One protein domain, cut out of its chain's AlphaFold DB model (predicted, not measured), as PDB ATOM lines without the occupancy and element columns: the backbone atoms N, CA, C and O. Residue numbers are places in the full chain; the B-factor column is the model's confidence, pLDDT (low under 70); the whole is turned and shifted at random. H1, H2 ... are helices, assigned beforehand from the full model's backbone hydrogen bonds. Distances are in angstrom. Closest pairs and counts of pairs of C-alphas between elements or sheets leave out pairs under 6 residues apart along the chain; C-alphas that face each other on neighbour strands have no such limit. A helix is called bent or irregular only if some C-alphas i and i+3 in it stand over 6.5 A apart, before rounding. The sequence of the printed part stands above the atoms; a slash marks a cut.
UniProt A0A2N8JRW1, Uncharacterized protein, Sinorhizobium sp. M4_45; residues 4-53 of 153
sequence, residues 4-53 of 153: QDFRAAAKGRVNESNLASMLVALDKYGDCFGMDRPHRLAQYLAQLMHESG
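This is residues 4 to 53 of the 153 residues of an uncharacterized protein of Sinorhizobium sp. M4_45 (UniProt A0A2N8JRW1). What does the printed part look like? It is an open frame of helices: the two longer ones, H2 and H3, make its opposite long sides, and the chain turns from H2 by a tight link and folds back along H3. The short H1 is near H3, beside the middle of its length, and residues 10 to 15 lead from H1 across to the beginning of H2. What is it made of, and how large is it? The printed part has 50 residues with three named helices, H1, H2 and H3 in that order, and no named strand; its class is all helix. The whole is compact, with a radius of gyration of the C-alphas of 10.7 A, and the C-alphas span 29 by 20 by 19 A.

What stands near the first helix? H1, residues 4 to 9, and H3, residues 38 to 52, are near each other, with 5 pairs of C-alphas within 10 A but no pair within 8 A. H1 and H2, residues 16 to 33, are apart, but only just: their closest C-alphas are 8.1 A apart. How does H2 stand to H3? They are near each other, with 7 pairs of C-alphas within 10 A and no pair within 8 A. What do the backbone N and O atoms show? In H1 and H3 every O i to N i+4 pair is within hydrogen-bond range, while in H2 12 of 14 are.

Where does the first helix lie? H1 begins at C-alpha 4, at (142.904, 130.987, 176.625), and measures 8.7 A from first to last C-alpha. How does H2 run? It begins at C-alpha 16, at (136.988, 122.738, 172.262), and measures 23.8 A. It has a kink of 46 degrees near residue 27 and is irregular, with C-alphas 28 and 31 lying 7.8 A apart. Where does H3 end? H3 measures 20.5 A and ends at C-alpha 52, at (128.856, 130.122, 165.913).

How far does it reach? The two C-alphas farthest apart are those of Gly 12 and Cys 32, at 29.8 A; the first and last printed C-alphas, those of Gln 4 and Gly 53, are 17.1 A apart. Is anything cut, or any link long? The printed part has no cut. The link from H1 to H2 is short, with 6 residues, and that from H2 to H3 is tight, with 4. How confident is the model? The mean pLDDT of the printed part is 85.8, and no printed residue is under 70.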
ATOM      1  N   GLN A   4     143.375 130.380 175.383       87.38
ATOM      2  CA  GLN A   4     142.904 130.987 176.625       87.38
ATOM      3  C   GLN A   4     142.277 132.367 176.394       87.38
ATOM      4  O   GLN A   4     141.233 132.648 176.979       87.38
ATOM      5  N   ASP A   5     142.844 133.171 175.491       88.56
ATOM      6  CA  ASP A   5     142.298 134.487 175.134       88.56
ATOM      7  C   ASP A   5     140.888 134.351 174.536       88.56
ATOM      8  O   ASP A   5     139.970 135.083 174.901       88.56
ATOM      9  N   PHE A   6     140.681 133.353 173.669       87.00
ATOM     10  CA  PHE A   6     139.375 133.093 173.052       87.00
ATOM     11  C   PHE A   6     138.332 132.600 174.055       87.00
ATOM     12  O   PHE A   6     137.174 133.007 173.988       87.00
ATOM     13  N   ARG A   7     138.731 131.757 175.014       88.38
ATOM     14  CA  ARG A   7     137.834 131.322 176.097       88.38
ATOM     15  C   ARG A   7     137.438 132.481 177.003       88.38
ATOM     16  O   ARG A   7     136.290 132.542 177.421       88.38
ATOM     17  N   ALA A   8     138.367 133.392 177.289       89.00
ATOM     18  CA  ALA A   8     138.087 134.578 178.091       89.00
ATOM     19  C   ALA A   8     137.137 135.558 177.380       89.00
ATOM     20  O   ALA A   8     136.362 136.245 178.040       89.00
ATOM     21  N   ALA A   9     137.180 135.613 176.045       86.62
ATOM     22  CA  ALA A   9     136.284 136.445 175.246       86.62
ATOM     23  C   ALA A   9     134.869 135.853 175.083       86.62
ATOM     24  O   ALA A   9     133.926 136.596 174.802       86.62
ATOM     25  N   ALA A  10     134.709 134.534 175.225       88.00
ATOM     26  CA  ALA A  10     133.426 133.853 175.074       88.00
ATOM     27  C   ALA A  10     132.469 134.178 176.230       88.00
ATOM     28  O   ALA A  10     132.857 134.190 177.399       88.00
ATOM     29  N   LYS A  11     131.187 134.392 175.916       84.38
ATOM     30  CA  LYS A  11     130.130 134.595 176.921       84.38
ATOM     31  C   LYS A  11     129.570 133.273 177.447       84.38
ATOM     32  O   LYS A  11     128.975 133.249 178.524       84.38
ATOM     33  N   GLY A  12     129.721 132.187 176.688       83.50
ATOM     34  CA  GLY A  12     129.211 130.859 177.021       83.50
ATOM     35  C   GLY A  12     130.256 129.743 176.999       83.50
ATOM     36  O   GLY A  12     131.450 129.949 176.797       83.50
ATOM     37  N   ARG A  13     129.781 128.507 177.209       85.38
ATOM     38  CA  ARG A  13     130.623 127.308 177.125       85.38
ATOM     39  C   ARG A  13     131.065 127.070 175.680       85.38
ATOM     40  O   ARG A  13     130.235 126.778 174.821       85.38
ATOM     41  N   VAL A  14     132.375 127.112 175.474       87.38
ATOM     42  CA  VAL A  14     133.037 126.857 174.191       87.38
ATOM     43  C   VAL A  14     133.092 125.356 173.891       87.38
ATOM     44  O   VAL A  14     133.305 124.535 174.789       87.38
ATOM     45  N   ASN A  15     132.916 124.983 172.620       90.19
ATOM     46  CA  ASN A  15     133.259 123.645 172.141       90.19
ATOM     47  C   ASN A  15     134.742 123.610 171.736       90.19
ATOM     48  O   ASN A  15     135.159 124.286 170.797       90.19
ATOM     49  N   GLU A  16     135.531 122.795 172.433       87.00
ATOM     50  CA  GLU A  16     136.988 122.738 172.262       87.00
ATOM     51  C   GLU A  16     137.425 122.258 170.871       87.00
ATOM     52  O   GLU A  16     138.423 122.740 170.344       87.00
ATOM     53  N   SER A  17     136.670 121.359 170.229       85.94
ATOM     54  CA  SER A  17     137.007 120.877 168.878       85.94
ATOM     55  C   SER A  17     136.804 121.964 167.818       85.94
ATOM     56  O   SER A  17     137.603 122.100 166.888       85.94
ATOM     57  N   ASN A  18     135.767 122.785 167.988       84.44
ATOM     58  CA  ASN A  18     135.484 123.905 167.094       84.44
ATOM     59  C   ASN A  18     136.505 125.030 167.283       84.44
ATOM     60  O   ASN A  18     137.034 125.549 166.298       84.44
ATOM     61  N   LEU A  19     136.839 125.356 168.538       86.19
ATOM     62  CA  LEU A  19     137.900 126.315 168.847       86.19
ATOM     63  C   LEU A  19     139.243 125.852 168.266       86.19
ATOM     64  O   LEU A  19     139.927 126.634 167.612       86.19
ATOM     65  N   ALA A  20     139.601 124.576 168.435       87.00
ATOM     66  CA  ALA A  20     140.826 124.019 167.864       87.00
ATOM     67  C   ALA A  20     140.855 124.126 166.330       87.00
ATOM     68  O   ALA A  20     141.871 124.521 165.762       87.00
ATOM     69  N   SER A  21     139.736 123.845 165.656       83.12
ATOM     70  CA  SER A  21     139.636 123.970 164.194       83.12
ATOM     71  C   SER A  21     139.873 125.407 163.720       83.12
ATOM     72  O   SER A  21     140.571 125.638 162.733       83.12
ATOM     73  N   MET A  22     139.330 126.380 164.450       85.94
ATOM     74  CA  MET A  22     139.531 127.799 164.178       85.94
ATOM     75  C   MET A  22     140.989 128.227 164.408       85.94
ATOM     76  O   MET A  22     141.552 128.935 163.574       85.94
ATOM     77  N   LEU A  23     141.619 127.756 165.487       88.56
ATOM     78  CA  LEU A  23     143.025 128.040 165.783       88.56
ATOM     79  C   LEU A  23     143.952 127.500 164.692       88.56
ATOM     80  O   LEU A  23     144.832 128.223 164.241       88.56
ATOM     81  N   VAL A  24     143.711 126.275 164.215       89.06
ATOM     82  CA  VAL A  24     144.457 125.686 163.090       89.06
ATOM     83  C   VAL A  24     144.285 126.518 161.816       89.06
ATOM     84  O   VAL A  24     145.240 126.708 161.066       89.06
ATOM     85  N   ALA A  25     143.081 127.034 161.555       84.94
ATOM     86  CA  ALA A  25     142.832 127.876 160.388       84.94
ATOM     87  C   ALA A  25     143.539 129.240 160.486       84.94
ATOM     88  O   ALA A  25     144.123 129.686 159.498       84.94
ATOM     89  N   LEU A  26     143.515 129.883 161.658       86.44
ATOM     90  CA  LEU A  26     144.253 131.126 161.894       86.44
ATOM     91  C   LEU A  26     145.762 130.927 161.789       86.44
ATOM     92  O   LEU A  26     146.423 131.748 161.168       86.44
ATOM     93  N   ASP A  27     146.291 129.849 162.358       88.62
ATOM     94  CA  ASP A  27     147.720 129.537 162.297       88.62
ATOM     95  C   ASP A  27     148.175 129.307 160.849       88.62
ATOM     96  O   ASP A  27     149.173 129.858 160.396       88.62
ATOM     97  N   LYS A  28     147.381 128.562 160.071       89.06
ATOM     98  CA  LYS A  28     147.739 128.203 158.695       89.06
ATOM     99  C   LYS A  28     147.540 129.329 157.677       89.06
ATOM    100  O   LYS A  28     148.275 129.386 156.694       89.06
ATOM    101  N   TYR A  29     146.515 130.165 157.850       86.62
ATOM    102  CA  TYR A  29     146.093 131.129 156.825       86.62
ATOM    103  C   TYR A  29     146.025 132.580 157.309       86.62
ATOM    104  O   TYR A  29     145.800 133.474 156.492       86.62
ATOM    105  N   GLY A  30     146.197 132.841 158.607       85.25
ATOM    106  CA  GLY A  30     146.031 134.172 159.191       85.25
ATOM    107  C   GLY A  30     146.907 135.224 158.519       85.25
ATOM    108  O   GLY A  30     146.409 136.292 158.158       85.25
ATOM    109  N   ASP A  31     148.166 134.884 158.249       87.56
ATOM    110  CA  ASP A  31     149.123 135.775 157.587       87.56
ATOM    111  C   ASP A  31     148.690 136.129 156.158       87.56
ATOM    112  O   ASP A  31     148.753 137.293 155.758       87.56
ATOM    113  N   CYS A  32     148.153 135.159 155.406       87.12
ATOM    114  CA  CYS A  32     147.670 135.381 154.039       87.12
ATOM    115  C   CYS A  32     146.530 136.406 153.975       87.12
ATOM    116  O   CYS A  32     146.394 137.114 152.976       87.12
ATOM    117  N   PHE A  33     145.718 136.501 155.031       83.25
ATOM    118  CA  PHE A  33     144.569 137.408 155.099       83.25
ATOM    119  C   PHE A  33     144.818 138.652 155.968       83.25
ATOM    120  O   PHE A  33     143.933 139.501 156.128       83.25
ATOM    121  N   GLY A  34     146.036 138.815 156.492       88.06
ATOM    122  CA  GLY A  34     146.401 139.944 157.343       88.06
ATOM    123  C   GLY A  34     145.677 139.943 158.692       88.06
ATOM    124  O   GLY A  34     145.295 141.007 159.188       88.06
ATOM    125  N   MET A  35     145.454 138.754 159.257       86.94
ATOM    126  CA  MET A  35     144.865 138.557 160.588       86.94
ATOM    127  C   MET A  35     145.853 138.853 161.727       86.94
ATOM    128  O   MET A  35     145.492 138.772 162.896       86.94
ATOM    129  N   ASP A  36     147.075 139.263 161.392       87.56
ATOM    130  CA  ASP A  36     148.064 139.864 162.287       87.56
ATOM    131  C   ASP A  36     147.617 141.240 162.815       87.56
ATOM    132  O   ASP A  36     148.024 141.676 163.894       87.56
ATOM    133  N   ARG A  37     146.743 141.935 162.074       88.56
ATOM    134  CA  ARG A  37     146.244 143.266 162.436       88.56
ATOM    135  C   ARG A  37     145.124 143.171 163.479       88.56
ATOM    136  O   ARG A  37     144.048 142.663 163.151       88.56
ATOM    137  N   PRO A  38     145.281 143.783 164.672       87.06
ATOM    138  CA  PRO A  38     144.304 143.662 165.757       87.06
ATOM    139  C   PRO A  38     142.877 144.067 165.371       87.06
ATOM    140  O   PRO A  38     141.922 143.408 165.760       87.06
ATOM    141  N   HIS A  39     142.717 145.116 164.556       87.75
ATOM    142  CA  HIS A  39     141.396 145.592 164.133       87.75
ATOM    143  C   HIS A  39     140.672 144.618 163.191       87.75
ATOM    144  O   HIS A  39     139.449 144.528 163.241       87.75
ATOM    145  N   ARG A  40     141.402 143.875 162.344       87.00
ATOM    146  CA  ARG A  40     140.807 142.868 161.447       87.00
ATOM    147  C   ARG A  40     140.430 141.623 162.223       87.00
ATOM    148  O   ARG A  40     139.316 141.127 162.084       87.00
ATOM    149  N   LEU A  41     141.346 141.179 163.079       84.94
ATOM    150  CA  LEU A  41     141.136 140.016 163.919       84.94
ATOM    151  C   LEU A  41     139.950 140.233 164.865       84.94
ATOM    152  O   LEU A  41     139.071 139.386 164.924       84.94
ATOM    153  N   ALA A  42     139.846 141.392 165.522       84.75
ATOM    154  CA  ALA A  42     138.718 141.701 166.402       84.75
ATOM    155  C   ALA A  42     137.357 141.641 165.681       84.75
ATOM    156  O   ALA A  42     136.416 141.046 166.203       84.75
ATOM    157  N   GLN A  43     137.256 142.215 164.477       86.69
ATOM    158  CA  GLN A  43     136.024 142.190 163.676       86.69
ATOM    159  C   GLN A  43     135.665 140.770 163.226       86.69
ATOM    160  O   GLN A  43     134.531 140.328 163.411       86.69
ATOM    161  N   TYR A  44     136.648 140.035 162.701       83.81
ATOM    162  CA  TYR A  44     136.473 138.646 162.278       83.81
ATOM    163  C   TYR A  44     136.014 137.753 163.435       83.81
ATOM    164  O   TYR A  44     135.066 136.983 163.290       83.81
ATOM    165  N   LEU A  45     136.646 137.885 164.602       84.25
ATOM    166  CA  LEU A  45     136.298 137.107 165.788       84.25
ATOM    167  C   LEU A  45     134.914 137.446 166.315       84.25
ATOM    168  O   LEU A  45     134.177 136.532 166.663       84.25
ATOM    169  N   ALA A  46     134.542 138.726 166.340       82.62
ATOM    170  CA  ALA A  46     133.212 139.133 166.770       82.62
ATOM    171  C   ALA A  46     132.123 138.483 165.903       82.62
ATOM    172  O   ALA A  46     131.170 137.926 166.444       82.62
ATOM    173  N   GLN A  47     132.292 138.487 164.577       83.44
ATOM    174  CA  GLN A  47     131.360 137.836 163.651       83.44
ATOM    175  C   GLN A  47     131.368 136.319 163.823       83.44
ATOM    176  O   GLN A  47     130.319 135.714 164.018       83.44
ATOM    177  N   LEU A  48     132.549 135.702 163.829       82.44
ATOM    178  CA  LEU A  48     132.675 134.256 163.963       82.44
ATOM    179  C   LEU A  48     132.057 133.753 165.273       82.44
ATOM    180  O   LEU A  48     131.356 132.745 165.278       82.44
ATOM    181  N   MET A  49     132.283 134.453 166.385       82.81
ATOM    182  CA  MET A  49     131.706 134.109 167.685       82.81
ATOM    183  C   MET A  49     130.202 134.378 167.733       82.81
ATOM    184  O   MET A  49     129.472 133.584 168.321       82.81
ATOM    185  N   HIS A  50     129.714 135.437 167.085       82.50
ATOM    186  CA  HIS A  50     128.280 135.707 166.996       82.50
ATOM    187  C   HIS A  50     127.541 134.598 166.234       82.50
ATOM    188  O   HIS A  50     126.582 134.030 166.753       82.50
ATOM    189  N   GLU A  51     128.041 134.231 165.054       76.06
ATOM    190  CA  GLU A  51     127.408 133.249 164.166       76.06
ATOM    191  C   GLU A  51     127.539 131.806 164.680       76.06
ATOM    192  O   GLU A  51     126.626 130.994 164.530       76.06
ATOM    193  N   SER A  52     128.649 131.462 165.337       77.31
ATOM    194  CA  SER A  52     128.856 130.122 165.913       77.31
ATOM    195  C   SER A  52     128.325 129.967 167.343       77.31
ATOM    196  O   SER A  52     128.400 128.873 167.911       77.31
ATOM    197  N   GLY A  53     127.814 131.042 167.953       83.19
ATOM    198  CA  GLY A  53     127.419 131.070 169.361       83.19
ATOM    199  C   GLY A  53     128.588 130.755 170.296       83.19
ATOM    200  O   GLY A  53     128.526 129.786 171.049       83.19
TER     201      GLY A  53